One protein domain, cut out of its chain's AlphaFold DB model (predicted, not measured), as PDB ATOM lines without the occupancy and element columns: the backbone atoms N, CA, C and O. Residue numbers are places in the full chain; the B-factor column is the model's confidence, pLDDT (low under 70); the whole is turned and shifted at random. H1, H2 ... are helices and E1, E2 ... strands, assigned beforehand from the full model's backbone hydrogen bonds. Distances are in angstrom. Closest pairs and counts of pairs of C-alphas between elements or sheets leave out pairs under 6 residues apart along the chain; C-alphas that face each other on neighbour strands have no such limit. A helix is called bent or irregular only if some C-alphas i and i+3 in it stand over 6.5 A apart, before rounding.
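What this domain is: This is residues 176 to 386 of the 393 residues of the protein "ESX-1 secretion-associated protein" of Mycolicibacterium phocaicum (UniProt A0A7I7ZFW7). A strongly twisted six-stranded sheet stands between helices, with H1 and H4 on one face and H5 and H6a on the other, making three layers, helices on both faces of a sheet. H2 folds back beside H1; the long helix H6 bends, and its second arm H6b reaches away from the sheet before the short H7 returns toward H6a; the hairpin E7 and E8 packs by H5. The 211 printed residues hold, in order, E1 E2 H1 H2 H3 H4 E3 E4 E5 E6 H5 E7 E8 H6 H7, mixed helices and strands. The mixed sheet runs E1 E2 E3 E4 E6 E5. The whole is compact, radius of gyration of the C-alphas 16.3 A, spanning 47 by 37 by 36 A.

Where its parts are: E1, residues 177 to 181, begins at C-alpha (-37.538, 5.750, 20.771); E2 is 193 to 197. H1, 204 to 218, is 21.6 A long and H2, 239 to 251, 18.4 A. H3 is 253 to 256, H4 259 to 264, E3 268 to 271, E4 277 to 280, E5 294 to 297 and E6 300 to 303. H5, 311 to 321, is 15.5 A long; E7 is 323 to 326 and E8 333 to 338. By its hydrogen bonds H6 was assigned as one helix, 339 to 375, but it is bent: C-alphas 355 and 358 are 9.3 A apart. Its arms are H6a, 339 to 355, 24.3 A, and H6b, 358 to 375, 25.6 A. H7, 380 to 384, ends at C-alpha (-14.616, 16.087, -1.374).

How they stand to each other: E1 and E2 form an antiparallel hairpin, N 179 to O 195 2.9 A. E2 and E3 are antiparallel, N 271 to O 196 2.8 A, as are hairpin E3 and E4, N 270 to O 278 2.8 A. E4 and E6 are parallel, N 279 to O 301 2.8 A; hairpin E5 and E6 has N 295 to O 302 2.9 A. H1, the hub touching H2, H3 and H4, runs along the strands over E2 and E3 at a height of 9.0 A over the sheet. H1 and H2, a helical hairpin, touch at a shallow tilt of 21 degrees, opposite ways, closest C-alphas Leu 212 and Ala 246, 6.9 A. H3 only grazes the sheet. H5 is on the opposite face from H1, closest to E1 at C-alphas Asp 181 and Gly 320, 4.6 A. Hairpin E7 and E8 has N 324 to O 337 2.8 A. H2 and H6a touch at a steep tilt of 62 degrees, closest C-alphas Ala 251 and Ala 354, 5.1 A. H6b and H7 only just touch, with 3 pairs of C-alphas within 8 A, closest Ser 368 and Pro 380, 7.1 A. Every O i to N i+4 pair is within hydrogen-bond range in H1, H2, H4, H5, H6a, H6b and H7; H3 is too short for one.

The domain as a whole: The C-alphas farthest apart, Pro 189 and Leu 374, are 47.3 A apart. The printed part has no cut. E1 to E2, H1 to H2 and E4 to E5 are long links. Mean pLDDT of the printed part is 81.8; 44 residues are under 70, among them 182 to 191 and 282 to 294.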
ATOM      1  N   LEU A 176     -35.460   1.811  22.581       96.00
ATOM      2  CA  LEU A 176     -35.103   3.092  21.981       96.00
ATOM      3  C   LEU A 176     -36.329   3.727  21.322       96.00
ATOM      4  O   LEU A 176     -37.194   3.053  20.756       96.00
ATOM      5  N   GLN A 177     -36.411   5.055  21.377       96.06
ATOM      6  CA  GLN A 177     -37.538   5.750  20.771       96.06
ATOM      7  C   GLN A 177     -37.340   5.834  19.256       96.06
ATOM      8  O   GLN A 177     -36.456   6.540  18.775       96.06
ATOM      9  N   ARG A 178     -38.209   5.149  18.510       95.00
ATOM     10  CA  ARG A 178     -38.233   5.178  17.046       95.00
ATOM     11  C   ARG A 178     -38.713   6.534  16.519       95.00
ATOM     12  O   ARG A 178     -39.713   7.072  16.997       95.00
ATOM     13  N   ALA A 179     -38.033   7.038  15.498       93.56
ATOM     14  CA  ALA A 179     -38.475   8.130  14.639       93.56
ATOM     15  C   ALA A 179     -38.339   7.690  13.176       93.56
ATOM     16  O   ALA A 179     -37.500   6.850  12.853       93.56
ATOM     17  N   VAL A 180     -39.192   8.211  12.303       89.56
ATOM     18  CA  VAL A 180     -39.223   7.838  10.887       89.56
ATOM     19  C   VAL A 180     -39.217   9.114  10.075       89.56
ATOM     20  O   VAL A 180     -39.994  10.019  10.380       89.56
ATOM     21  N   ASP A 181     -38.343   9.172   9.080       84.44
ATOM     22  CA  ASP A 181     -38.467  10.149   8.010       84.44
ATOM     23  C   ASP A 181     -39.551   9.666   7.045       84.44
ATOM     24  O   ASP A 181     -39.375   8.651   6.376       84.44
ATOM     25  N   ASN A 182     -40.691  10.359   7.055       68.62
ATOM     26  CA  ASN A 182     -41.889  10.032   6.282       68.62
ATOM     27  C   ASN A 182     -42.276  11.153   5.299       68.62
ATOM     28  O   ASN A 182     -43.418  11.196   4.828       68.62
ATOM     29  N   HIS A 183     -41.369  12.105   5.047       60.06
ATOM     30  CA  HIS A 183     -41.662  13.315   4.271       60.06
ATOM     31  C   HIS A 183     -40.852  13.438   2.987       60.06
ATOM     32  O   HIS A 183     -40.666  14.528   2.442       60.06
ATOM     33  N   ARG A 184     -40.444  12.292   2.446       60.97
ATOM     34  CA  ARG A 184     -39.835  12.235   1.125       60.97
ATOM     35  C   ARG A 184     -40.792  12.752   0.051       60.97
ATOM     36  O   ARG A 184     -42.013  12.629   0.131       60.97
ATOM     37  N   THR A 185     -40.208  13.253  -1.034       52.31
ATOM     38  CA  THR A 185     -40.898  13.531  -2.305       52.31
ATOM     39  C   THR A 185     -41.461  12.265  -2.969       52.31
ATOM     40  O   THR A 185     -42.203  12.357  -3.949       52.31
ATOM     41  N   SER A 186     -41.112  11.083  -2.447       58.62
ATOM     42  CA  SER A 186     -41.641   9.787  -2.856       58.62
ATOM     43  C   SER A 186     -42.919   9.452  -2.090       58.62
ATOM     44  O   SER A 186     -42.971   9.544  -0.869       58.62
ATOM     45  N   SER A 187     -43.954   9.018  -2.809       60.84
ATOM     46  CA  SER A 187     -45.178   8.473  -2.212       60.84
ATOM     47  C   SER A 187     -45.054   6.995  -1.827       60.84
ATOM     48  O   SER A 187     -46.057   6.398  -1.437       60.84
ATOM     49  N   ASP A 188     -43.868   6.395  -1.977       64.19
ATOM     50  CA  ASP A 188     -43.594   5.001  -1.640       64.19
ATOM     51  C   ASP A 188     -43.092   4.882  -0.187       64.19
ATOM     52  O   ASP A 188     -41.953   5.257   0.101       64.19
ATOM     53  N   PRO A 189     -43.885   4.311   0.742       61.91
ATOM     54  CA  PRO A 189     -43.482   4.143   2.140       61.91
ATOM     55  C   PRO A 189     -42.292   3.189   2.341       61.91
ATOM     56  O   PRO A 189     -41.822   3.019   3.463       61.91
ATOM     57  N   SER A 190     -41.822   2.493   1.296       63.69
ATOM     58  CA  SER A 190     -40.577   1.713   1.355       63.69
ATOM     59  C   SER A 190     -39.312   2.572   1.368       63.69
ATOM     60  O   SER A 190     -38.224   2.050   1.645       63.69
ATOM     61  N   ASP A 191     -39.455   3.867   1.097       67.38
ATOM     62  CA  ASP A 191     -38.368   4.829   1.152       67.38
ATOM     63  C   ASP A 191     -38.165   5.399   2.564       67.38
ATOM     64  O   ASP A 191     -37.104   5.949   2.839       67.38
ATOM     65  N   ASP A 192     -39.112   5.200   3.483       79.38
ATOM     66  CA  ASP A 192     -39.017   5.689   4.855       79.38
ATOM     67  C   ASP A 192     -37.802   5.099   5.585       79.38
ATOM     68  O   ASP A 192     -37.669   3.882   5.778       79.38
ATOM     69  N   ASN A 193     -36.928   5.983   6.055       87.50
ATOM     70  CA  ASN A 193     -35.771   5.609   6.847       87.50
ATOM     71  C   ASN A 193     -36.091   5.700   8.343       87.50
ATOM     72  O   ASN A 193     -36.670   6.668   8.842       87.50
ATOM     73  N   THR A 194     -35.677   4.675   9.082       92.31
ATOM     74  CA  THR A 194     -35.855   4.575  10.528       92.31
ATOM     75  C   THR A 194     -34.632   5.104  11.267       92.31
ATOM     76  O   THR A 194     -33.495   4.739  10.969       92.31
ATOM     77  N   TYR A 195     -34.899   5.903  12.293       96.31
ATOM     78  CA  TYR A 195     -33.947   6.470  13.236       96.31
ATOM     79  C   TYR A 195     -34.321   6.022  14.655       96.31
ATOM     80  O   TYR A 195     -35.499   5.804  14.955       96.31
ATOM     81  N   PHE A 196     -33.345   5.942  15.558       97.81
ATOM     82  CA  PHE A 196     -33.591   5.639  16.971       97.81
ATOM     83  C   PHE A 196     -32.931   6.669  17.871       97.81
ATOM     84  O   PHE A 196     -31.717   6.853  17.837       97.81
ATOM     85  N   LEU A 197     -33.725   7.327  18.712       97.44
ATOM     86  CA  LEU A 197     -33.205   8.224  19.732       97.44
ATOM     87  C   LEU A 197     -32.608   7.399  20.873       97.44
ATOM     88  O   LEU A 197     -33.270   6.522  21.436       97.44
ATOM     89  N   LEU A 198     -31.369   7.724  21.234       96.12
ATOM     90  CA  LEU A 198     -30.670   7.091  22.341       96.12
ATOM     91  C   LEU A 198     -31.309   7.482  23.674       96.12
ATOM     92  O   LEU A 198     -31.618   8.653  23.927       96.12
ATOM     93  N   SER A 199     -31.460   6.498  24.554       91.69
ATOM     94  CA  SER A 199     -31.899   6.735  25.922       91.69
ATOM     95  C   SER A 199     -30.823   7.487  26.722       91.69
ATOM     96  O   SER A 199     -29.621   7.322  26.494       91.69
ATOM     97  N   PRO A 200     -31.208   8.313  27.709       84.94
ATOM     98  CA  PRO A 200     -30.241   8.856  28.655       84.94
ATOM     99  C   PRO A 200     -29.449   7.732  29.336       84.94
ATOM    100  O   PRO A 200     -30.037   6.775  29.833       84.94
ATOM    101  N   GLY A 201     -28.123   7.862  29.380       87.00
ATOM    102  CA  GLY A 201     -27.242   6.865  29.995       87.00
ATOM    103  C   GLY A 201     -26.796   5.725  29.076       87.00
ATOM    104  O   GLY A 201     -26.047   4.869  29.540       87.00
ATOM    105  N   THR A 202     -27.187   5.718  27.793       94.31
ATOM    106  CA  THR A 202     -26.614   4.801  26.794       94.31
ATOM    107  C   THR A 202     -25.086   4.915  26.782       94.31
ATOM    108  O   THR A 202     -24.536   6.019  26.733       94.31
ATOM    109  N   SER A 203     -24.402   3.772  26.850       95.50
ATOM    110  CA  SER A 203     -22.940   3.714  26.821       95.50
ATOM    111  C   SER A 203     -22.393   4.023  25.420       95.50
ATOM    112  O   SER A 203     -23.118   3.961  24.427       95.50
ATOM    113  N   ALA A 204     -21.102   4.344  25.319       95.44
ATOM    114  CA  ALA A 204     -20.456   4.594  24.029       95.44
ATOM    115  C   ALA A 204     -20.533   3.374  23.091       95.44
ATOM    116  O   ALA A 204     -20.837   3.517  21.906       95.44
ATOM    117  N   ASP A 205     -20.310   2.170  23.627       96.62
ATOM    118  CA  ASP A 205     -20.378   0.928  22.855       96.62
ATOM    119  C   ASP A 205     -21.802   0.591  22.415       96.62
ATOM    120  O   ASP A 205     -22.007   0.187  21.267       96.62
ATOM    121  N   ASP A 206     -22.788   0.798  23.290       97.38
ATOM    122  CA  ASP A 206     -24.195   0.581  22.952       97.38
ATOM    123  C   ASP A 206     -24.665   1.575  21.894       97.38
ATOM    124  O   ASP A 206     -25.342   1.184  20.948       97.38
ATOM    125  N   ALA A 207     -24.248   2.842  21.993       97.50
ATOM    126  CA  ALA A 207     -24.528   3.851  20.979       97.50
ATOM    127  C   ALA A 207     -23.946   3.438  19.618       97.50
ATOM    128  O   ALA A 207     -24.663   3.420  18.620       97.50
ATOM    129  N   ARG A 208     -22.668   3.042  19.575       97.69
ATOM    130  CA  ARG A 208     -22.008   2.570  18.349       97.69
ATOM    131  C   ARG A 208     -22.716   1.354  17.749       97.69
ATOM    132  O   ARG A 208     -22.983   1.319  16.550       97.69
ATOM    133  N   ARG A 209     -23.084   0.379  18.585       97.94
ATOM    134  CA  ARG A 209     -23.816  -0.818  18.147       97.94
ATOM    135  C   ARG A 209     -25.213  -0.476  17.630       97.94
ATOM    136  O   ARG A 209     -25.575  -0.948  16.558       97.94
ATOM    137  N   ALA A 210     -25.969   0.365  18.335       98.31
ATOM    138  CA  ALA A 210     -27.293   0.814  17.906       98.31
ATOM    139  C   ALA A 210     -27.233   1.500  16.535       98.31
ATOM    140  O   ALA A 210     -28.087   1.266  15.681       98.31
ATOM    141  N   VAL A 211     -26.193   2.296  16.284       98.06
ATOM    142  CA  VAL A 211     -25.981   2.947  14.990       98.06
ATOM    143  C   VAL A 211     -25.763   1.931  13.868       98.06
ATOM    144  O   VAL A 211     -26.436   2.009  12.839       98.06
ATOM    145  N   LEU A 212     -24.865   0.958  14.054       98.19
ATOM    146  CA  LEU A 212     -24.638  -0.085  13.048       98.19
ATOM    147  C   LEU A 212     -25.914  -0.899  12.786       98.19
ATOM    148  O   LEU A 212     -26.273  -1.139  11.635       98.19
ATOM    149  N   MET A 213     -26.636  -1.268  13.847       98.44
ATOM    150  CA  MET A 213     -27.892  -2.009  13.724       98.44
ATOM    151  C   MET A 213     -28.995  -1.187  13.051       98.44
ATOM    152  O   MET A 213     -29.802  -1.756  12.323       98.44
ATOM    153  N   THR A 214     -28.999   0.141  13.209       98.06
ATOM    154  CA  THR A 214     -29.918   1.039  12.488       98.06
ATOM    155  C   THR A 214     -29.635   1.040  10.985       98.06
ATOM    156  O   THR A 214     -30.565   0.910  10.191       98.06
ATOM    157  N   TYR A 215     -28.364   1.130  10.571       97.50
ATOM    158  CA  TYR A 215     -27.985   1.008   9.157       97.50
ATOM    159  C   TYR A 215     -28.445  -0.337   8.573       97.50
ATOM    160  O   TYR A 215     -29.072  -0.389   7.514       97.50
ATOM    161  N   ILE A 216     -28.165  -1.431   9.294       98.00
ATOM    162  CA  ILE A 216     -28.527  -2.784   8.862       98.00
ATOM    163  C   ILE A 216     -30.048  -2.907   8.737       98.00
ATOM    164  O   ILE A 216     -30.507  -3.319   7.676       98.00
ATOM    165  N   LEU A 217     -30.812  -2.494   9.755       97.50
ATOM    166  CA  LEU A 217     -32.279  -2.548   9.772       97.50
ATOM    167  C   LEU A 217     -32.902  -1.869   8.549       97.50
ATOM    168  O   LEU A 217     -33.839  -2.407   7.960       97.50
ATOM    169  N   ASN A 218     -32.382  -0.703   8.161       95.00
ATOM    170  CA  ASN A 218     -32.896   0.061   7.025       95.00
ATOM    171  C   ASN A 218     -32.600  -0.587   5.664       95.00
ATOM    172  O   ASN A 218     -33.205  -0.196   4.668       95.00
ATOM    173  N   ALA A 219     -31.702  -1.575   5.598       94.69
ATOM    174  CA  ALA A 219     -31.289  -2.238   4.362       94.69
ATOM    175  C   ALA A 219     -30.769  -1.261   3.281       94.69
ATOM    176  O   ALA A 219     -31.068  -1.406   2.094       94.69
ATOM    177  N   GLY A 220     -29.996  -0.257   3.712       88.50
ATOM    178  CA  GLY A 220     -29.443   0.810   2.873       88.50
ATOM    179  C   GLY A 220     -30.099   2.172   3.117       88.50
ATOM    180  O   GLY A 220     -31.069   2.284   3.865       88.50
ATOM    181  N   THR A 221     -29.560   3.206   2.471       84.44
ATOM    182  CA  THR A 221     -29.910   4.619   2.698       84.44
ATOM    183  C   THR A 221     -31.063   5.135   1.838       84.44
ATOM    184  O   THR A 221     -31.732   6.092   2.221       84.44
ATOM    185  N   SER A 222     -31.313   4.518   0.680       79.00
ATOM    186  CA  SER A 222     -32.244   5.019  -0.341       79.00
ATOM    187  C   SER A 222     -31.911   6.450  -0.814       79.00
ATOM    188  O   SER A 222     -32.820   7.235  -1.077       79.00
ATOM    189  N   TYR A 223     -30.619   6.787  -0.909       75.88
ATOM    190  CA  TYR A 223     -30.096   8.137  -1.172       75.88
ATOM    191  C   TYR A 223     -30.512   8.699  -2.534       75.88
ATOM    192  O   TYR A 223     -30.752   9.892  -2.681       75.88
ATOM    193  N   THR A 224     -30.600   7.839  -3.547       70.62
ATOM    194  CA  THR A 224     -30.890   8.257  -4.930       70.62
ATOM    195  C   THR A 224     -32.381   8.274  -5.278       70.62
ATOM    196  O   THR A 224     -32.758   8.678  -6.381       70.62
ATOM    197  N   LYS A 225     -33.258   7.827  -4.371       65.50
ATOM    198  CA  LYS A 225     -34.694   7.665  -4.640       65.50
ATOM    199  C   LYS A 225     -35.490   8.889  -4.189       65.50
ATOM    200  O   LYS A 225     -35.526   9.205  -3.009       65.50
ATOM    201  N   GLY A 226     -36.151   9.556  -5.138       56.00
ATOM    202  CA  GLY A 226     -36.917  10.794  -4.913       56.00
ATOM    203  C   GLY A 226     -36.165  12.070  -5.313       56.00
ATOM    204  O   GLY A 226     -36.800  13.079  -5.619       56.00
ATOM    205  N   ASN A 227     -34.834  12.000  -5.427       62.06
ATOM    206  CA  ASN A 227     -33.997  13.057  -5.986       62.06
ATOM    207  C   ASN A 227     -32.895  12.451  -6.882       62.06
ATOM    208  O   ASN A 227     -31.921  11.901  -6.374       62.06
ATOM    209  N   PRO A 228     -33.007  12.550  -8.222       60.66
ATOM    210  CA  PRO A 228     -31.992  12.019  -9.133       60.66
ATOM    211  C   PRO A 228     -30.694  12.845  -9.134       60.66
ATOM    212  O   PRO A 228     -29.700  12.420  -9.721       60.66
ATOM    213  N   THR A 229     -30.698  14.019  -8.499       67.12
ATOM    214  CA  THR A 229     -29.566  14.949  -8.419       67.12
ATOM    215  C   THR A 229     -28.940  14.835  -7.034       67.12
ATOM    216  O   THR A 229     -29.173  15.652  -6.148       67.12
ATOM    217  N   THR A 230     -28.188  13.758  -6.835       72.31
ATOM    218  CA  THR A 230     -27.397  13.520  -5.623       72.31
ATOM    219  C   THR A 230     -25.972  14.025  -5.813       72.31
ATOM    220  O   THR A 230     -25.456  14.052  -6.934       72.31
ATOM    221  N   ASP A 231     -25.312  14.400  -4.717       75.69
ATOM    222  CA  ASP A 231     -23.917  14.856  -4.767       75.69
ATOM    223  C   ASP A 231     -22.964  13.695  -5.123       75.69
ATOM    224  O   ASP A 231     -21.876  13.904  -5.664       75.69
ATOM    225  N   PHE A 232     -23.390  12.449  -4.861       78.12
ATOM    226  CA  PHE A 232     -22.638  11.225  -5.130       78.12
ATOM    227  C   PHE A 232     -23.533  10.050  -5.524       78.12
ATOM    228  O   PHE A 232     -24.696   9.978  -5.148       78.12
ATOM    229  N   ALA A 233     -22.940   9.056  -6.190       82.38
ATOM    230  CA  ALA A 233     -23.580   7.758  -6.355       82.38
ATOM    231  C   ALA A 233     -23.806   7.085  -4.990       82.38
ATOM    232  O   ALA A 233     -22.907   7.068  -4.147       82.38
ATOM    233  N   GLU A 234     -24.988   6.501  -4.807       83.06
ATOM    234  CA  GLU A 234     -25.316   5.718  -3.619       83.06
ATOM    235  C   GLU A 234     -24.445   4.463  -3.521       83.06
ATOM    236  O   GLU A 234     -24.297   3.709  -4.489       83.06
ATOM    237  N   THR A 235     -23.883   4.226  -2.336       88.44
ATOM    238  CA  THR A 235     -23.121   3.008  -2.073       88.44
ATOM    239  C   THR A 235     -24.078   1.820  -1.935       88.44
ATOM    240  O   THR A 235     -25.001   1.874  -1.119       88.44
ATOM    241  N   PRO A 236     -23.888   0.722  -2.692       91.69
ATOM    242  CA  PRO A 236     -24.781  -0.428  -2.616       91.69
ATOM    243  C   PRO A 236     -24.811  -1.074  -1.226       91.69
ATOM    244  O   PRO A 236     -23.764  -1.342  -0.630       91.69
ATOM    245  N   TYR A 237     -26.012  -1.423  -0.755       95.62
ATOM    246  CA  TYR A 237     -26.192  -2.184   0.481       95.62
ATOM    247  C   TYR A 237     -25.604  -3.594   0.334       95.62
ATOM    248  O   TYR A 237     -26.152  -4.447  -0.365       95.62
ATOM    249  N   THR A 238     -24.450  -3.825   0.962       97.31
ATOM    250  CA  THR A 238     -23.668  -5.063   0.859       97.31
ATOM    251  C   THR A 238     -22.957  -5.374   2.172       97.31
ATOM    252  O   THR A 238     -22.809  -4.513   3.037       97.31
ATOM    253  N   ALA A 239     -22.465  -6.606   2.323       97.75
ATOM    254  CA  ALA A 239     -21.688  -6.994   3.499       97.75
ATOM    255  C   ALA A 239     -20.361  -6.226   3.632       97.75
ATOM    256  O   ALA A 239     -19.961  -5.883   4.746       97.75
ATOM    257  N   ASP A 240     -19.728  -5.881   2.508       98.00
ATOM    258  CA  ASP A 240     -18.520  -5.051   2.497       98.00
ATOM    259  C   ASP A 240     -18.815  -3.612   2.922       98.00
ATOM    260  O   ASP A 240     -18.018  -3.014   3.640       98.00
ATOM    261  N   GLU A 241     -19.982  -3.080   2.555       97.50
ATOM    262  CA  GLU A 241     -20.407  -1.756   3.001       97.50
ATOM    263  C   GLU A 241     -20.697  -1.721   4.508       97.50
ATOM    264  O   GLU A 241     -20.223  -0.831   5.215       97.50
ATOM    265  N   VAL A 242     -21.385  -2.739   5.040       98.25
ATOM    266  CA  VAL A 242     -21.584  -2.875   6.493       98.25
ATOM    267  C   VAL A 242     -20.236  -2.973   7.220       98.25
ATOM    268  O   VAL A 242     -20.050  -2.332   8.256       98.25
ATOM    269  N   ARG A 243     -19.268  -3.723   6.668       98.12
ATOM    270  CA  ARG A 243     -17.905  -3.790   7.218       98.12
ATOM    271  C   ARG A 243     -17.216  -2.427   7.179       98.12
ATOM    272  O   ARG A 243     -16.662  -2.024   8.194       98.12
ATOM    273  N   ARG A 244     -17.283  -1.699   6.060       97.75
ATOM    274  CA  ARG A 244     -16.691  -0.357   5.931       97.75
ATOM    275  C   ARG A 244     -17.214   0.588   7.015       97.75
ATOM    276  O   ARG A 244     -16.426   1.316   7.616       97.75
ATOM    277  N   ILE A 245     -18.521   0.564   7.281       97.81
ATOM    278  CA  ILE A 245     -19.139   1.363   8.348       97.81
ATOM    279  C   ILE A 245     -18.628   0.918   9.722       97.81
ATOM    280  O   ILE A 245     -18.227   1.764  10.517       97.81
ATOM    281  N   ALA A 246     -18.584  -0.386  10.005       97.81
ATOM    282  CA  ALA A 246     -18.065  -0.899  11.274       97.81
ATOM    283  C   ALA A 246     -16.584  -0.521  11.506       97.81
ATOM    284  O   ALA A 246     -16.211  -0.126  12.613       97.81
ATOM    285  N   ASP A 247     -15.756  -0.578  10.460       98.12
ATOM    286  CA  ASP A 247     -14.344  -0.189  10.503       98.12
ATOM    287  C   ASP A 247     -14.191   1.321  10.757       98.12
ATOM    288  O   ASP A 247     -13.401   1.726  11.615       98.12
ATOM    289  N   ARG A 248     -14.998   2.157  10.082       97.94
ATOM    290  CA  ARG A 248     -15.066   3.611  10.321       97.94
ATOM    291  C   ARG A 248     -15.435   3.919  11.772       97.94
ATOM    292  O   ARG A 248     -14.712   4.656  12.438       97.94
ATOM    293  N   GLN A 249     -16.482   3.275  12.286       97.69
ATOM    294  CA  GLN A 249     -16.920   3.410  13.677       97.69
ATOM    295  C   GLN A 249     -15.857   2.979  14.683       97.69
ATOM    296  O   GLN A 249     -15.750   3.558  15.763       97.69
ATOM    297  N   SER A 250     -15.061   1.961  14.353       96.94
ATOM    298  CA  SER A 250     -13.934   1.544  15.185       96.94
ATOM    299  C   SER A 250     -12.829   2.605  15.199       96.94
ATOM    300  O   SER A 250     -12.332   2.959  16.273       96.94
ATOM    301  N   ALA A 251     -12.464   3.147  14.033       96.88
ATOM    302  CA  ALA A 251     -11.465   4.212  13.906       96.88
ATOM    303  C   ALA A 251     -11.900   5.518  14.602       96.88
ATOM    304  O   ALA A 251     -11.071   6.235  15.168       96.88
ATOM    305  N   ASN A 252     -13.206   5.782  14.626       95.75
ATOM    306  CA  ASN A 252     -13.826   6.927  15.287       95.75
ATOM    307  C   ASN A 252     -14.394   6.606  16.681       95.75
ATOM    308  O   ASN A 252     -15.162   7.390  17.226       95.75
ATOM    309  N   SER A 253     -14.018   5.487  17.309       95.25
ATOM    310  CA  SER A 253     -14.554   5.076  18.623       95.25
ATOM    311  C   SER A 253     -14.469   6.174  19.699       95.25
ATOM    312  O   SER A 253     -15.402   6.349  20.484       95.25
ATOM    313  N   TRP A 254     -13.417   6.996  19.659       90.88
ATOM    314  CA  TRP A 254     -13.209   8.157  20.532       90.88
ATOM    315  C   TRP A 254     -14.326   9.217  20.465       90.88
ATOM    316  O   TRP A 254     -14.528   9.947  21.439       90.88
ATOM    317  N   SER A 255     -15.075   9.330  19.358       91.00
ATOM    318  CA  SER A 255     -16.207  10.264  19.277       91.00
ATOM    319  C   SER A 255     -17.425   9.753  20.046       91.00
ATOM    320  O   SER A 255     -18.135  10.542  20.671       91.00
ATOM    321  N   TYR A 256     -17.641   8.434  20.078       93.75
ATOM    322  CA  TYR A 256     -18.728   7.812  20.841       93.75
ATOM    323  C   TYR A 256     -18.521   7.936  22.355       93.75
ATOM    324  O   TYR A 256     -19.491   8.083  23.098       93.75
ATOM    325  N   GLU A 257     -17.271   7.963  22.824       91.50
ATOM    326  CA  GLU A 257     -16.932   8.178  24.241       91.50
ATOM    327  C   GLU A 257     -17.433   9.528  24.784       91.50
ATOM    328  O   GLU A 257     -17.659   9.673  25.987       91.50
ATOM    329  N   GLN A 258     -17.662  10.515  23.909       86.62
ATOM    330  CA  GLN A 258     -18.199  11.818  24.305       86.62
ATOM    331  C   GLN A 258     -19.721  11.805  24.495       86.62
ATOM    332  O   GLN A 258     -20.254  12.650  25.218       86.62
ATOM    333  N   VAL A 259     -20.435  10.847  23.896       88.44
ATOM    334  CA  VAL A 259     -21.908  10.813  23.868       88.44
ATOM    335  C   VAL A 259     -22.520  10.783  25.273       88.44
ATOM    336  O   VAL A 259     -23.377  11.630  25.538       88.44
ATOM    337  N   PRO A 260     -22.075   9.932  26.224       87.12
ATOM    338  CA  PRO A 260     -22.639   9.928  27.576       87.12
ATOM    339  C   PRO A 260     -22.465  11.272  28.292       87.12
ATOM    340  O   PRO A 260     -23.374  11.746  28.975       87.12
ATOM    341  N   ARG A 261     -21.309  11.924  28.101       84.00
ATOM    342  CA  ARG A 261     -21.020  13.244  28.677       84.00
ATOM    343  C   ARG A 261     -21.952  14.308  28.097       84.00
ATOM    344  O   ARG A 261     -22.523  15.093  28.853       84.00
ATOM    345  N   LEU A 262     -22.116  14.331  26.777       82.75
ATOM    346  CA  LEU A 262     -22.971  15.302  26.094       82.75
ATOM    347  C   LEU A 262     -24.444  15.099  26.443       82.75
ATOM    348  O   LEU A 262     -25.131  16.065  26.786       82.75
ATOM    349  N   ALA A 263     -24.900  13.847  26.474       85.75
ATOM    350  CA  ALA A 263     -26.248  13.492  26.900       85.75
ATOM    351  C   ALA A 263     -26.516  13.900  28.359       85.75
ATOM    352  O   ALA A 263     -27.588  14.426  28.670       85.75
ATOM    353  N   GLY A 264     -25.522  13.738  29.241       81.25
ATOM    354  CA  GLY A 264     -25.571  14.196  30.633       81.25
ATOM    355  C   GLY A 264     -25.665  15.719  30.793       81.25
ATOM    356  O   GLY A 264     -26.177  16.194  31.801       81.25
ATOM    357  N   SER A 265     -25.232  16.488  29.789       80.00
ATOM    358  CA  SER A 265     -25.348  17.955  29.750       80.00
ATOM    359  C   SER A 265     -26.615  18.471  29.050       80.00
ATOM    360  O   SER A 265     -26.708  19.658  28.745       80.00
ATOM    361  N   GLY A 266     -27.588  17.592  28.790       80.38
ATOM    362  CA  GLY A 266     -28.851  17.937  28.130       80.38
ATOM    363  C   GLY A 266     -28.885  17.658  26.626       80.38
ATOM    364  O   GLY A 266     -29.910  17.902  25.997       80.38
ATOM    365  N   GLY A 267     -27.806  17.115  26.053       86.81
ATOM    366  CA  GLY A 267     -27.791  16.666  24.664       86.81
ATOM    367  C   GLY A 267     -28.722  15.478  24.416       86.81
ATOM    368  O   GLY A 267     -29.017  14.667  25.309       86.81
ATOM    369  N   ARG A 268     -29.191  15.360  23.178       92.75
ATOM    370  CA  ARG A 268     -29.921  14.190  22.680       92.75
ATOM    371  C   ARG A 268     -29.323  13.754  21.356       92.75
ATOM    372  O   ARG A 268     -28.827  14.583  20.601       92.75
ATOM    373  N   PHE A 269     -29.366  12.449  21.112       95.19
ATOM    374  CA  PHE A 269     -28.730  11.808  19.970       95.19
ATOM    375  C   PHE A 269     -29.689  10.811  19.341       95.19
ATOM    376  O   PHE A 269     -30.427  10.134  20.057       95.19
ATOM    377  N   ALA A 270     -29.645  10.708  18.021       97.31
ATOM    378  CA  ALA A 270     -30.333   9.706  17.235       97.31
ATOM    379  C   ALA A 270     -29.330   8.944  16.366       97.31
ATOM    380  O   ALA A 270     -28.361   9.518  15.867       97.31
ATOM    381  N   THR A 271     -29.567   7.650  16.182       97.88
ATOM    382  CA  THR A 271     -28.894   6.851  15.160       97.88
ATOM    383  C   THR A 271     -29.373   7.267  13.778       97.88
ATOM    384  O   THR A 271     -30.538   7.637  13.619       97.88
ATOM    385  N   THR A 272     -28.493   7.203  12.780       95.00
ATOM    386  CA  THR A 272     -28.833   7.559  11.398       95.00
ATOM    387  C   THR A 272     -28.726   6.364  10.445       95.00
ATOM    388  O   THR A 272     -27.931   5.444  10.684       95.00
ATOM    389  N   PRO A 273     -29.467   6.380   9.322       91.62
ATOM    390  CA  PRO A 273     -29.368   5.387   8.252       91.62
ATOM    391  C   PRO A 273     -28.005   5.320   7.561       91.62
ATOM    392  O   PRO A 273     -27.790   4.398   6.791       91.62
ATOM    393  N   ASN A 274     -27.086   6.257   7.825       91.25
ATOM    394  CA  ASN A 274     -25.726   6.313   7.264       91.25
ATOM    395  C   ASN A 274     -24.663   5.702   8.201       91.25
ATOM    396  O   ASN A 274     -23.452   5.791   7.963       91.25
ATOM    397  N   GLY A 275     -25.101   5.102   9.311       95.00
ATOM    398  CA  GLY A 275     -24.203   4.491  10.283       95.00
ATOM    399  C   GLY A 275     -23.460   5.509  11.155       95.00
ATOM    400  O   GLY A 275     -22.358   5.208  11.618       95.00
ATOM    401  N   MET A 276     -24.056   6.679  11.410       95.94
ATOM    402  CA  MET A 276     -23.532   7.713  12.315       95.94
ATOM    403  C   MET A 276     -24.530   8.067  13.426       95.94
ATOM    404  O   MET A 276     -25.670   7.596  13.439       95.94
ATOM    405  N   LEU A 277     -24.104   8.915  14.364       96.62
ATOM    406  CA  LEU A 277     -25.012   9.633  15.255       96.62
ATOM    407  C   LEU A 277     -25.299  11.028  14.719       96.62
ATOM    408  O   LEU A 277     -24.416  11.699  14.196       96.62
ATOM    409  N   MET A 278     -26.519  11.484  14.953       94.38
ATOM    410  CA  MET A 278     -26.930  12.871  14.811       94.38
ATOM    411  C   MET A 278     -27.362  13.381  16.180       94.38
ATOM    412  O   MET A 278     -28.195  12.765  16.841       94.38
ATOM    413  N   GLY A 279     -26.774  14.479  16.633       90.88
ATOM    414  CA  GLY A 279     -26.979  15.016  17.969       90.88
ATOM    415  C   GLY A 279     -27.311  16.492  17.960       90.88
ATOM    416  O   GLY A 279     -26.930  17.227  17.051       90.88
ATOM    417  N   LEU A 280     -28.010  16.932  19.000       86.62
ATOM    418  CA  LEU A 280     -28.247  18.346  19.244       86.62
ATOM    419  C   LEU A 280     -28.304  18.640  20.749       86.62
ATOM    420  O   LEU A 280     -28.678  17.785  21.561       86.62
ATOM    421  N   GLY A 281     -27.916  19.862  21.116       72.88
ATOM    422  CA  GLY A 281     -27.773  20.282  22.509       72.88
ATOM    423  C   GLY A 281     -26.587  19.636  23.244       72.88
ATOM    424  O   GLY A 281     -25.847  18.821  22.701       72.88
ATOM    425  N   GLY A 282     -26.429  20.000  24.521       59.75
ATOM    426  CA  GLY A 282     -25.263  19.647  25.335       59.75
ATOM    427  C   GLY A 282     -24.064  20.518  24.961       59.75
ATOM    428  O   GLY A 282     -23.693  20.571  23.799       59.75
ATOM    429  N   GLY A 283     -23.495  21.246  25.927       57.97
ATOM    430  CA  GLY A 283     -22.562  22.372  25.721       57.97
ATOM    431  C   GLY A 283     -21.185  22.038  25.123       57.97
ATOM    432  O   GLY A 283     -20.161  22.457  25.665       57.97
ATOM    433  N   PHE A 284     -21.136  21.271  24.036       53.91
ATOM    434  CA  PHE A 284     -19.958  21.087  23.206       53.91
ATOM    435  C   PHE A 284     -19.664  22.367  22.424       53.91
ATOM    436  O   PHE A 284     -20.549  23.169  22.147       53.91
ATOM    437  N   ILE A 285     -18.387  22.566  22.109       46.50
ATOM    438  CA  ILE A 285     -17.828  23.773  21.502       46.50
ATOM    439  C   ILE A 285     -18.540  24.084  20.176       46.50
ATOM    440  O   ILE A 285     -18.174  23.564  19.129       46.50
ATOM    441  N   GLN A 286     -19.522  24.981  20.221       44.56
ATOM    442  CA  GLN A 286     -20.257  25.471  19.051       44.56
ATOM    443  C   GLN A 286     -19.528  26.581  18.273       44.56
ATOM    444  O   GLN A 286     -20.058  27.092  17.298       44.56
ATOM    445  N   ASN A 287     -18.299  26.962  18.647       38.72
ATOM    446  CA  ASN A 287     -17.776  28.276  18.247       38.72
ATOM    447  C   ASN A 287     -16.481  28.330  17.423       38.72
ATOM    448  O   ASN A 287     -15.927  29.420  17.307       38.72
ATOM    449  N   GLN A 288     -15.965  27.236  16.840       36.91
ATOM    450  CA  GLN A 288     -14.738  27.362  16.020       36.91
ATOM    451  C   GLN A 288     -14.731  26.710  14.632       36.91
ATOM    452  O   GLN A 288     -13.901  27.129  13.831       36.91
ATOM    453  N   LEU A 289     -15.627  25.767  14.303       37.62
ATOM    454  CA  LEU A 289     -15.595  25.069  12.999       37.62
ATOM    455  C   LEU A 289     -16.965  24.912  12.303       37.62
ATOM    456  O   LEU A 289     -17.006  24.367  11.205       37.62
ATOM    457  N   SER A 290     -18.057  25.402  12.908       41.84
ATOM    458  CA  SER A 290     -19.423  25.271  12.373       41.84
ATOM    459  C   SER A 290     -19.615  26.104  11.106       41.84
ATOM    460  O   SER A 290     -19.509  27.333  11.140       41.84
ATOM    461  N   GLN A 291     -19.907  25.430   9.993       48.97
ATOM    462  CA  GLN A 291     -20.575  26.038   8.848       48.97
ATOM    463  C   GLN A 291     -22.066  25.696   8.938       48.97
ATOM    464  O   GLN A 291     -22.415  24.554   9.193       48.97
ATOM    465  N   GLN A 292     -22.904  26.722   8.765       53.34
ATOM    466  CA  GLN A 292     -24.362  26.785   8.543       53.34
ATOM    467  C   GLN A 292     -25.278  25.664   9.107       53.34
ATOM    468  O   GLN A 292     -26.221  26.018   9.813       53.34
ATOM    469  N   ALA A 293     -25.027  24.367   8.875       52.28
ATOM    470  CA  ALA A 293     -25.858  23.258   9.360       52.28
ATOM    471  C   ALA A 293     -25.415  22.529  10.628       52.28
ATOM    472  O   ALA A 293     -26.250  21.922  11.306       52.28
ATOM    473  N   GLY A 294     -24.126  22.556  10.956       65.50
ATOM    474  CA  GLY A 294     -23.592  21.718  12.020       65.50
ATOM    475  C   GLY A 294     -22.115  21.404  11.850       65.50
ATOM    476  O   GLY A 294     -21.385  22.076  11.126       65.50
ATOM    477  N   SER A 295     -21.639  20.402  12.581       74.38
ATOM    478  CA  SER A 295     -20.270  19.903  12.440       74.38
ATOM    479  C   SER A 295     -20.186  18.428  12.783       74.38
ATOM    480  O   SER A 295     -20.659  18.004  13.840       74.38
ATOM    481  N   THR A 296     -19.508  17.665  11.932       82.50
ATOM    482  CA  THR A 296     -19.157  16.275  12.228       82.50
ATOM    483  C   THR A 296     -17.873  16.176  13.041       82.50
ATOM    484  O   THR A 296     -16.822  16.701  12.668       82.50
ATOM    485  N   TYR A 297     -17.959  15.457  14.158       84.50
ATOM    486  CA  TYR A 297     -16.856  15.127  15.052       84.50
ATOM    487  C   TYR A 297     -16.720  13.604  15.147       84.50
ATOM    488  O   TYR A 297     -17.471  12.950  15.874       84.50
ATOM    489  N   GLY A 298     -15.785  13.031  14.382       89.06
ATOM    490  CA  GLY A 298     -15.700  11.578  14.207       89.06
ATOM    491  C   GLY A 298     -16.968  11.050  13.534       89.06
ATOM    492  O   GLY A 298     -17.284  11.480  12.433       89.06
ATOM    493  N   ASP A 299     -17.712  10.176  14.213       94.75
ATOM    494  CA  ASP A 299     -18.997   9.616  13.748       94.75
ATOM    495  C   ASP A 299     -20.240  10.312  14.345       94.75
ATOM    496  O   ASP A 299     -21.342   9.755  14.349       94.75
ATOM    497  N   VAL A 300     -20.081  11.522  14.891       91.88
ATOM    498  CA  VAL A 300     -21.176  12.295  15.496       91.88
ATOM    499  C   VAL A 300     -21.373  13.607  14.743       91.88
ATOM    500  O   VAL A 300     -20.560  14.521  14.866       91.88
ATOM    501  N   PHE A 301     -22.475  13.719  14.005       91.56
ATOM    502  CA  PHE A 301     -22.937  14.969  13.412       91.56
ATOM    503  C   PHE A 301     -23.701  15.794  14.452       91.56
ATOM    504  O   PHE A 301     -24.720  15.350  14.981       91.56
ATOM    505  N   LEU A 302     -23.211  16.990  14.772       86.25
ATOM    506  CA  LEU A 302     -23.850  17.907  15.716       86.25
ATOM    507  C   LEU A 302     -24.576  19.015  14.958       86.25
ATOM    508  O   LEU A 302     -23.934  19.839  14.312       86.25
ATOM    509  N   ILE A 303     -25.903  19.055  15.074       84.69
ATOM    510  CA  ILE A 303     -26.743  20.068  14.430       84.69
ATOM    511  C   ILE A 303     -26.585  21.403  15.158       84.69
ATOM    512  O   ILE A 303     -26.624  21.469  16.392       84.69
ATOM    513  N   ASN A 304     -26.465  22.484  14.388       75.44
ATOM    514  CA  ASN A 304     -26.320  23.834  14.919       75.44
ATOM    515  C   ASN A 304     -27.667  24.442  15.371       75.44
ATOM    516  O   ASN A 304     -28.243  25.289  14.686       75.44
ATOM    517  N   ILE A 305     -28.190  23.973  16.512       74.44
ATOM    518  CA  ILE A 305     -29.359  24.551  17.197       74.44
ATOM    519  C   ILE A 305     -28.985  24.900  18.642       74.44
ATOM    520  O   ILE A 305     -28.843  24.012  19.491       74.44
ATOM    521  N   ASP A 306     -28.854  26.199  18.920       65.25
ATOM    522  CA  ASP A 306     -28.433  26.730  20.214       65.25
ATOM    523  C   ASP A 306     -29.625  26.717  21.185       65.25
ATOM    524  O   ASP A 306     -30.447  27.626  21.215       65.25
ATOM    525  N   HIS A 307     -29.701  25.701  22.046       67.31
ATOM    526  CA  HIS A 307     -30.678  25.591  23.148       67.31
ATOM    527  C   HIS A 307     -32.142  25.328  22.734       67.31
ATOM    528  O   HIS A 307     -33.040  26.111  23.063       67.31
ATOM    529  N   PRO A 308     -32.449  24.184  22.101       73.12
ATOM    530  CA  PRO A 308     -33.841  23.792  21.935       73.12
ATOM    531  C   PRO A 308     -34.494  23.540  23.297       73.12
ATOM    532  O   PRO A 308     -33.887  22.950  24.191       73.12
ATOM    533  N   THR A 309     -35.762  23.938  23.432       77.94
ATOM    534  CA  THR A 309     -36.563  23.715  24.649       77.94
ATOM    535  C   THR A 309     -36.655  22.231  25.014       77.94
ATOM    536  O   THR A 309     -36.578  21.876  26.187       77.94
ATOM    537  N   ASP A 310     -36.800  21.365  24.008       86.50
ATOM    538  CA  ASP A 310     -36.708  19.910  24.133       86.50
ATOM    539  C   ASP A 310     -35.876  19.368  22.968       86.50
ATOM    540  O   ASP A 310     -36.298  19.355  21.810       86.50
ATOM    541  N   ALA A 311     -34.669  18.922  23.302       88.12
ATOM    542  CA  ALA A 311     -33.708  18.396  22.352       88.12
ATOM    543  C   ALA A 311     -34.199  17.135  21.615       88.12
ATOM    544  O   ALA A 311     -33.934  16.951  20.427       88.12
ATOM    545  N   GLY A 312     -34.932  16.263  22.312       90.44
ATOM    546  CA  GLY A 312     -35.451  15.025  21.738       90.44
ATOM    547  C   GLY A 312     -36.634  15.297  20.820       90.44
ATOM    548  O   GLY A 312     -36.724  14.722  19.740       90.44
ATOM    549  N   ASP A 313     -37.513  16.218  21.216       91.19
ATOM    550  CA  ASP A 313     -38.617  16.655  20.363       91.19
ATOM    551  C   ASP A 313     -38.135  17.346  19.088       91.19
ATOM    552  O   ASP A 313     -38.648  17.068  18.004       91.19
ATOM    553  N   GLN A 314     -37.100  18.183  19.195       91.00
ATOM    554  CA  GLN A 314     -36.511  18.830  18.029       91.00
ATOM    555  C   GLN A 314     -35.881  17.812  17.068       91.00
ATOM    556  O   GLN A 314     -36.115  17.918  15.867       91.00
ATOM    557  N   LEU A 315     -35.163  16.790  17.561       92.44
ATOM    558  CA  LEU A 315     -34.652  15.708  16.700       92.44
ATOM    559  C   LEU A 315     -35.786  14.995  15.963       92.44
ATOM    560  O   LEU A 315     -35.684  14.770  14.761       92.44
ATOM    561  N   ARG A 316     -36.883  14.672  16.658       92.69
ATOM    562  CA  ARG A 316     -38.039  14.013  16.032       92.69
ATOM    563  C   ARG A 316     -38.689  14.879  14.957       92.69
ATOM    564  O   ARG A 316     -39.111  14.335  13.946       92.69
ATOM    565  N   LYS A 317     -38.762  16.198  15.156       91.25
ATOM    566  CA  LYS A 317     -39.275  17.139  14.145       91.25
ATOM    567  C   LYS A 317     -38.385  17.197  12.912       91.25
ATOM    568  O   LYS A 317     -38.909  17.156  11.809       91.25
ATOM    569  N   ILE A 318     -37.067  17.252  13.107       90.31
ATOM    570  CA  ILE A 318     -36.088  17.240  12.012       90.31
ATOM    571  C   ILE A 318     -36.252  15.955  11.203       90.31
ATOM    572  O   ILE A 318     -36.582  16.023  10.022       90.31
ATOM    573  N   ILE A 319     -36.160  14.798  11.868       91.88
ATOM    574  CA  ILE A 319     -36.316  13.478  11.241       91.88
ATOM    575  C   ILE A 319     -37.665  13.366  10.528       91.88
ATOM    576  O   ILE A 319     -37.704  13.060   9.346       91.88
ATOM    577  N   GLY A 320     -38.766  13.662  11.220       89.56
ATOM    578  CA  GLY A 320     -40.113  13.530  10.663       89.56
ATOM    579  C   GLY A 320     -40.417  14.496   9.520       89.56
ATOM    580  O   GLY A 320     -41.349  14.260   8.770       89.56
ATOM    581  N   SER A 321     -39.664  15.590   9.382       86.50
ATOM    582  CA  SER A 321     -39.802  16.505   8.245       86.50
ATOM    583  C   SER A 321     -38.989  16.101   7.016       86.50
ATOM    584  O   SER A 321     -39.186  16.716   5.973       86.50
ATOM    585  N   GLY A 322     -38.048  15.155   7.140       85.50
ATOM    586  CA  GLY A 322     -37.079  14.829   6.084       85.50
ATOM    587  C   GLY A 322     -36.166  15.996   5.689       85.50
ATOM    588  O   GLY A 322     -35.428  15.919   4.713       85.50
ATOM    589  N   GLN A 323     -36.210  17.103   6.432       85.81
ATOM    590  CA  GLN A 323     -35.540  18.351   6.098       85.81
ATOM    591  C   GLN A 323     -34.681  18.836   7.260       85.81
ATOM    592  O   GLN A 323     -34.963  18.577   8.431       85.81
ATOM    593  N   MET A 324     -33.626  19.576   6.933       84.31
ATOM    594  CA  MET A 324     -32.750  20.196   7.909       84.31
ATOM    595  C   MET A 324     -33.385  21.408   8.565       84.31
ATOM    596  O   MET A 324     -34.180  22.140   7.978       84.31
ATOM    597  N   TRP A 325     -33.007  21.616   9.822       86.19
ATOM    598  CA  TRP A 325     -33.425  22.764  10.609       86.19
ATOM    599  C   TRP A 325     -32.199  23.475  11.150       86.19
ATOM    600  O   TRP A 325     -31.263  22.826  11.618       86.19
ATOM    601  N   TYR A 326     -32.244  24.803  11.144       77.06
ATOM    602  CA  TYR A 326     -31.192  25.648  11.705       77.06
ATOM    603  C   TYR A 326     -31.747  26.559  12.776       77.06
ATOM    604  O   TYR A 326     -32.942  26.881  12.779       77.06
ATOM    605  N   ASP A 327     -30.867  27.003  13.667       75.94
ATOM    606  CA  ASP A 327     -31.225  28.083  14.567       75.94
ATOM    607  C   ASP A 327     -31.501  29.383  13.803       75.94
ATOM    608  O   ASP A 327     -30.926  29.672  12.749       75.94
ATOM    609  N   GLY A 328     -32.405  30.188  14.344       69.31
ATOM    610  CA  GLY A 328     -32.786  31.452  13.747       69.31
ATOM    611  C   GLY A 328     -33.543  32.350  14.718       69.31
ATOM    612  O   GLY A 328     -33.922  31.937  15.815       69.31
ATOM    613  N   PRO A 329     -33.811  33.610  14.331       67.50
ATOM    614  CA  PRO A 329     -34.576  34.525  15.169       67.50
ATOM    615  C   PRO A 329     -35.945  33.923  15.531       67.50
ATOM    616  O   PRO A 329     -36.797  33.745  14.664       67.50
ATOM    617  N   GLY A 330     -36.178  33.606  16.806       70.19
ATOM    618  CA  GLY A 330     -37.420  32.967  17.266       70.19
ATOM    619  C   GLY A 330     -37.387  31.435  17.356       70.19
ATOM    620  O   GLY A 330     -38.446  30.842  17.544       70.19
ATOM    621  N   GLY A 331     -36.206  30.815  17.264       74.81
ATOM    622  CA  GLY A 331     -35.985  29.380  17.454       74.81
ATOM    623  C   GLY A 331     -35.726  28.627  16.149       74.81
ATOM    624  O   GLY A 331     -35.666  29.229  15.075       74.81
ATOM    625  N   ALA A 332     -35.590  27.303  16.257       82.50
ATOM    626  CA  ALA A 332     -35.274  26.425  15.134       82.50
ATOM    627  C   ALA A 332     -36.300  26.547  13.992       82.50
ATOM    628  O   ALA A 332     -37.512  26.505  14.221       82.50
ATOM    629  N   ARG A 333     -35.810  26.661  12.754       82.50
ATOM    630  CA  ARG A 333     -36.631  26.761  11.540       82.50
ATOM    631  C   ARG A 333     -36.212  25.728  10.506       82.50
ATOM    632  O   ARG A 333     -35.020  25.557  10.259       82.50
ATOM    633  N   GLN A 334     -37.212  25.107   9.890       84.50
ATOM    634  CA  GLN A 334     -37.064  24.198   8.757       84.50
ATOM    635  C   GLN A 334     -36.494  24.923   7.533       84.50
ATOM    636  O   GLN A 334     -36.777  26.105   7.315       84.50
ATOM    637  N   GLN A 335     -35.703  24.205   6.747       79.12
ATOM    638  CA  GLN A 335     -35.056  24.663   5.521       79.12
ATOM    639  C   GLN A 335     -35.326  23.679   4.392       79.12
ATOM    640  O   GLN A 335     -35.671  22.533   4.644       79.12
ATOM    641  N   ASP A 336     -35.102  24.102   3.151       78.69
ATOM    642  CA  ASP A 336     -35.391  23.276   1.972       78.69
ATOM    643  C   ASP A 336     -34.331  22.196   1.680       78.69
ATOM    644  O   ASP A 336     -34.335  21.568   0.625       78.69
ATOM    645  N   MET A 337     -33.396  21.968   2.607       79.19
ATOM    646  CA  MET A 337     -32.377  20.942   2.432       79.19
ATOM    647  C   MET A 337     -32.810  19.610   3.030       79.19
ATOM    648  O   MET A 337     -33.096  19.526   4.220       79.19
ATOM    649  N   ASP A 338     -32.772  18.572   2.204       82.12
ATOM    650  CA  ASP A 338     -33.017  17.179   2.570       82.12
ATOM    651  C   ASP A 338     -32.010  16.666   3.624       82.12
ATOM    652  O   ASP A 338     -30.794  16.875   3.507       82.12
ATOM    653  N   ILE A 339     -32.520  15.986   4.657       85.44
ATOM    654  CA  ILE A 339     -31.710  15.399   5.728       85.44
ATOM    655  C   ILE A 339     -30.777  14.292   5.215       85.44
ATOM    656  O   ILE A 339     -29.634  14.195   5.657       85.44
ATOM    657  N   ASP A 340     -31.201  13.486   4.243       83.94
ATOM    658  CA  ASP A 340     -30.381  12.405   3.698       83.94
ATOM    659  C   ASP A 340     -29.197  12.973   2.907       83.94
ATOM    660  O   ASP A 340     -28.095  12.414   2.947       83.94
ATOM    661  N   ARG A 341     -29.393  14.114   2.230       83.06
ATOM    662  CA  ARG A 341     -28.320  14.831   1.527       83.06
ATOM    663  C   ARG A 341     -27.228  15.276   2.482       83.06
ATOM    664  O   ARG A 341     -26.061  14.947   2.259       83.06
ATOM    665  N   ILE A 342     -27.595  15.965   3.561       84.75
ATOM    666  CA  ILE A 342     -26.600  16.404   4.539       84.75
ATOM    667  C   ILE A 342     -25.968  15.209   5.254       84.75
ATOM    668  O   ILE A 342     -24.758  15.186   5.432       84.75
ATOM    669  N   LEU A 343     -26.721  14.161   5.594       88.62
ATOM    670  CA  LEU A 343     -26.153  13.007   6.287       88.62
ATOM    671  C   LEU A 343     -25.111  12.272   5.437       88.62
ATOM    672  O   LEU A 343     -24.130  11.783   5.995       88.62
ATOM    673  N   HIS A 344     -25.258  12.238   4.109       87.75
ATOM    674  CA  HIS A 344     -24.213  11.726   3.214       87.75
ATOM    675  C   HIS A 344     -22.982  12.631   3.160       87.75
ATOM    676  O   HIS A 344     -21.856  12.132   3.163       87.75
ATOM    677  N   HIS A 345     -23.178  13.948   3.128       87.81
ATOM    678  CA  HIS A 345     -22.079  14.906   3.212       87.81
ATOM    679  C   HIS A 345     -21.280  14.712   4.514       87.81
ATOM    680  O   HIS A 345     -20.064  14.515   4.499       87.81
ATOM    681  N   GLU A 346     -21.977  14.641   5.643       88.81
ATOM    682  CA  GLU A 346     -21.381  14.431   6.962       88.81
ATOM    683  C   GLU A 346     -20.732  13.037   7.096       88.81
ATOM    684  O   GLU A 346     -19.693  12.878   7.739       88.81
ATOM    685  N   GLU A 347     -21.260  12.020   6.409       91.75
ATOM    686  CA  GLU A 347     -20.674  10.676   6.361       91.75
ATOM    687  C   GLU A 347     -19.304  10.656   5.674       91.75
ATOM    688  O   GLU A 347     -18.392   9.933   6.098       91.75
ATOM    689  N   ARG A 348     -19.104  11.515   4.668       89.25
ATOM    690  CA  ARG A 348     -17.784  11.732   4.061       89.25
ATOM    691  C   ARG A 348     -16.817  12.363   5.052       89.25
ATOM    692  O   ARG A 348     -15.674  11.906   5.126       89.25
ATOM    693  N   HIS A 349     -17.252  13.353   5.832       87.56
ATOM    694  CA  HIS A 349     -16.424  13.928   6.892       87.56
ATOM    695  C   HIS A 349     -16.053  12.891   7.948       87.56
ATOM    696  O   HIS A 349     -14.881  12.800   8.315       87.56
ATOM    697  N   SER A 350     -16.989  12.034   8.361       91.19
ATOM    698  CA  SER A 350     -16.677  10.916   9.257       91.19
ATOM    699  C   SER A 350     -15.606   9.983   8.673       91.19
ATOM    700  O   SER A 350     -14.654   9.602   9.364       91.19
ATOM    701  N   GLY A 351     -15.683   9.677   7.373       91.69
ATOM    702  CA  GLY A 351     -14.643   8.921   6.668       91.69
ATOM    703  C   GLY A 351     -13.274   9.616   6.672       91.69
ATOM    704  O   GLY A 351     -12.245   8.957   6.829       91.69
ATOM    705  N   GLN A 352     -13.240  10.945   6.548       86.94
ATOM    706  CA  GLN A 352     -12.000  11.722   6.623       86.94
ATOM    707  C   GLN A 352     -11.404  11.718   8.045       86.94
ATOM    708  O   GLN A 352     -10.187  11.565   8.186       86.94
ATOM    709  N   TRP A 353     -12.237  11.814   9.090       87.31
ATOM    710  CA  TRP A 353     -11.809  11.642  10.485       87.31
ATOM    711  C   TRP A 353     -11.232  10.247  10.730       87.31
ATOM    712  O   TRP A 353     -10.167  10.139  11.333       87.31
ATOM    713  N   ALA A 354     -11.871   9.195  10.215       91.56
ATOM    714  CA  ALA A 354     -11.383   7.825  10.358       91.56
ATOM    715  C   ALA A 354     -10.024   7.617   9.663       91.56
ATOM    716  O   ALA A 354      -9.166   6.905  10.180       91.56
ATOM    717  N   ALA A 355      -9.811   8.255   8.508       90.75
ATOM    718  CA  ALA A 355      -8.574   8.129   7.739       90.75
ATOM    719  C   ALA A 355      -7.389   8.903   8.345       90.75
ATOM    720  O   ALA A 355      -6.256   8.424   8.295       90.75
ATOM    721  N   LEU A 356      -7.628  10.103   8.885       78.44
ATOM    722  CA  LEU A 356      -6.570  10.982   9.406       78.44
ATOM    723  C   LEU A 356      -6.411  10.902  10.932       78.44
ATOM    724  O   LEU A 356      -5.349  11.222  11.467       78.44
ATOM    725  N   GLY A 357      -7.443  10.469  11.649       76.44
ATOM    726  CA  GLY A 357      -7.519  10.540  13.103       76.44
ATOM    727  C   GLY A 357      -7.744  11.969  13.625       76.44
ATOM    728  O   GLY A 357      -7.620  12.952  12.886       76.44
ATOM    729  N   PRO A 358      -8.055  12.121  14.926       73.69
ATOM    730  CA  PRO A 358      -8.580  13.372  15.456       73.69
ATOM    731  C   PRO A 358      -7.599  14.548  15.411       73.69
ATOM    732  O   PRO A 358      -7.973  15.686  15.133       73.69
ATOM    733  N   VAL A 359      -6.322  14.278  15.679       70.88
ATOM    734  CA  VAL A 359      -5.290  15.320  15.742       70.88
ATOM    735  C   VAL A 359      -4.947  15.838  14.348       70.88
ATOM    736  O   VAL A 359      -4.890  17.050  14.132       70.88
ATOM    737  N   GLU A 360      -4.713  14.930  13.401       71.00
ATOM    738  CA  GLU A 360      -4.260  15.314  12.066       71.00
ATOM    739  C   GLU A 360      -5.405  15.900  11.235       71.00
ATOM    740  O   GLU A 360      -5.184  16.900  10.554       71.00
ATOM    741  N   PHE A 361      -6.633  15.377  11.357       71.94
ATOM    742  CA  PHE A 361      -7.793  15.982  10.701       71.94
ATOM    743  C   PHE A 361      -8.003  17.427  11.173       71.94
ATOM    744  O   PHE A 361      -8.043  18.337  10.348       71.94
ATOM    745  N   ALA A 362      -8.040  17.671  12.490       69.81
ATOM    746  CA  ALA A 362      -8.234  19.017  13.035       69.81
ATOM    747  C   ALA A 362      -7.151  20.001  12.560       69.81
ATOM    748  O   ALA A 362      -7.444  21.142  12.191       69.81
ATOM    749  N   LYS A 363      -5.893  19.549  12.521       66.69
ATOM    750  CA  LYS A 363      -4.764  20.341  12.024       66.69
ATOM    751  C   LYS A 363      -4.906  20.667  10.536       66.69
ATOM    752  O   LYS A 363      -4.760  21.830  10.161       66.69
ATOM    753  N   GLN A 364      -5.171  19.673   9.688       70.75
ATOM    754  CA  GLN A 364      -5.299  19.888   8.244       70.75
ATOM    755  C   GLN A 364      -6.524  20.735   7.903       70.75
ATOM    756  O   GLN A 364      -6.427  21.632   7.070       70.75
ATOM    757  N   TYR A 365      -7.645  20.515   8.584       67.94
ATOM    758  CA  TYR A 365      -8.859  21.296   8.388       67.94
ATOM    759  C   TYR A 365      -8.646  22.774   8.757       67.94
ATOM    760  O   TYR A 365      -8.998  23.658   7.978       67.94
ATOM    761  N   ALA A 366      -7.961  23.069   9.871       69.06
ATOM    762  CA  ALA A 366      -7.600  24.441  10.242       69.06
ATOM    763  C   ALA A 366      -6.681  25.123   9.209       69.06
ATOM    764  O   ALA A 366      -6.858  26.306   8.902       69.06
ATOM    765  N   ILE A 367      -5.719  24.384   8.640       70.38
ATOM    766  CA  ILE A 367      -4.856  24.881   7.554       70.38
ATOM    767  C   ILE A 367      -5.691  25.197   6.308       70.38
ATOM    768  O   ILE A 367      -5.525  26.266   5.717       70.38
ATOM    769  N   SER A 368      -6.605  24.303   5.926       68.25
ATOM    770  CA  SER A 368      -7.481  24.494   4.767       68.25
ATOM    771  C   SER A 368      -8.430  25.682   4.941       68.25
ATOM    772  O   SER A 368      -8.564  26.473   4.013       68.25
ATOM    773  N   LEU A 369      -9.008  25.882   6.131       69.44
ATOM    774  CA  LEU A 369      -9.829  27.062   6.439       69.44
ATOM    775  C   LEU A 369      -9.034  28.371   6.326       69.44
ATOM    776  O   LEU A 369      -9.520  29.363   5.777       69.44
ATOM    777  N   ALA A 370      -7.795  28.391   6.825       65.69
ATOM    778  CA  ALA A 370      -6.926  29.559   6.691       65.69
ATOM    779  C   ALA A 370      -6.594  29.845   5.216       65.69
ATOM    780  O   ALA A 370      -6.628  31.001   4.788       65.69
ATOM    781  N   ALA A 371      -6.318  28.801   4.428       67.75
ATOM    782  CA  ALA A 371      -6.068  28.918   2.996       67.75
ATOM    783  C   ALA A 371      -7.305  29.407   2.228       67.75
ATOM    784  O   ALA A 371      -7.171  30.272   1.362       67.75
ATOM    785  N   GLU A 372      -8.501  28.922   2.563       72.75
ATOM    786  CA  GLU A 372      -9.760  29.387   1.975       72.75
ATOM    787  C   GLU A 372      -9.975  30.876   2.240       72.75
ATOM    788  O   GLU A 372     -10.181  31.647   1.305       72.75
ATOM    789  N   LYS A 373      -9.803  31.320   3.489       69.31
ATOM    790  CA  LYS A 373      -9.934  32.738   3.850       69.31
ATOM    791  C   LYS A 373      -8.941  33.642   3.112       69.31
ATOM    792  O   LYS A 373      -9.254  34.797   2.833       69.31
ATOM    793  N   LEU A 374      -7.742  33.140   2.817       66.94
ATOM    794  CA  LEU A 374      -6.689  33.891   2.126       66.94
ATOM    795  C   LEU A 374      -6.835  33.879   0.600       66.94
ATOM    796  O   LEU A 374      -6.467  34.851  -0.054       66.94
ATOM    797  N   THR A 375      -7.322  32.780   0.025       73.19
ATOM    798  CA  THR A 375      -7.307  32.552  -1.431       73.19
ATOM    799  C   THR A 375      -8.689  32.598  -2.077       73.19
ATOM    800  O   THR A 375      -8.775  32.637  -3.304       73.19
ATOM    801  N   GLY A 376      -9.761  32.554  -1.283       70.06
ATOM    802  CA  GLY A 376     -11.140  32.393  -1.747       70.06
ATOM    803  C   GLY A 376     -11.438  31.020  -2.362       70.06
ATOM    804  O   GLY A 376     -12.542  30.807  -2.855       70.06
ATOM    805  N   ARG A 377     -10.469  30.089  -2.382       72.25
ATOM    806  CA  ARG A 377     -10.674  28.718  -2.868       72.25
ATOM    807  C   ARG A 377     -11.303  27.881  -1.764       72.25
ATOM    808  O   ARG A 377     -10.751  27.829  -0.671       72.25
ATOM    809  N   ARG A 378     -12.407  27.203  -2.078       71.50
ATOM    810  CA  ARG A 378     -13.146  26.371  -1.122       71.50
ATOM    811  C   ARG A 378     -12.257  25.284  -0.518       71.50
ATOM    812  O   ARG A 378     -11.426  24.694  -1.215       71.50
ATOM    813  N   ASN A 379     -12.451  25.020   0.771       72.06
ATOM    814  CA  ASN A 379     -11.757  23.967   1.495       72.06
ATOM    815  C   ASN A 379     -11.891  22.601   0.768       72.06
ATOM    816  O   ASN A 379     -13.008  22.157   0.478       72.06
ATOM    817  N   PRO A 380     -10.772  21.909   0.462       75.25
ATOM    818  CA  PRO A 380     -10.797  20.607  -0.206       75.25
ATOM    819  C   PRO A 380     -11.599  19.534   0.538       75.25
ATOM    820  O   PRO A 380     -12.162  18.654  -0.109       75.25
ATOM    821  N   PHE A 381     -11.677  19.605   1.871       73.31
ATOM    822  CA  PHE A 381     -12.484  18.676   2.666       73.31
ATOM    823  C   PHE A 381     -13.977  18.801   2.336       73.31
ATOM    824  O   PHE A 381     -14.619  17.778   2.114       73.31
ATOM    825  N   GLU A 382     -14.476  20.031   2.190       72.94
ATOM    826  CA  GLU A 382     -15.868  20.348   1.820       72.94
ATOM    827  C   GLU A 382     -16.189  19.927   0.384       72.94
ATOM    828  O   GLU A 382     -17.232  19.348   0.091       72.94
ATOM    829  N   THR A 383     -15.250  20.171  -0.538       74.75
ATOM    830  CA  THR A 383     -15.429  19.799  -1.951       74.75
ATOM    831  C   THR A 383     -15.474  18.278  -2.113       74.75
ATOM    832  O   THR A 383     -16.320  17.756  -2.833       74.75
ATOM    833  N   ASN A 384     -14.610  17.551  -1.395       77.31
ATOM    834  CA  ASN A 384     -14.616  16.087  -1.374       77.31
ATOM    835  C   ASN A 384     -15.838  15.499  -0.649       77.31
ATOM    836  O   ASN A 384     -16.168  14.336  -0.879       77.31
ATOM    837  N   ALA A 385     -16.489  16.278   0.218       69.62
ATOM    838  CA  ALA A 385     -17.731  15.921   0.895       69.62
ATOM    839  C   ALA A 385     -18.991  16.300   0.092       69.62
ATOM    840  O   ALA A 385     -20.098  16.024   0.533       69.62
ATOM    841  N   GLY A 386     -18.849  16.864  -1.113       65.31
ATOM    842  CA  GLY A 386     -19.962  17.018  -2.059       65.31
ATOM    843  C   GLY A 386     -20.515  18.432  -2.155       65.31
ATOM    844  O   GLY A 386     -21.409  18.671  -2.956       65.31
TER     845      GLY A 386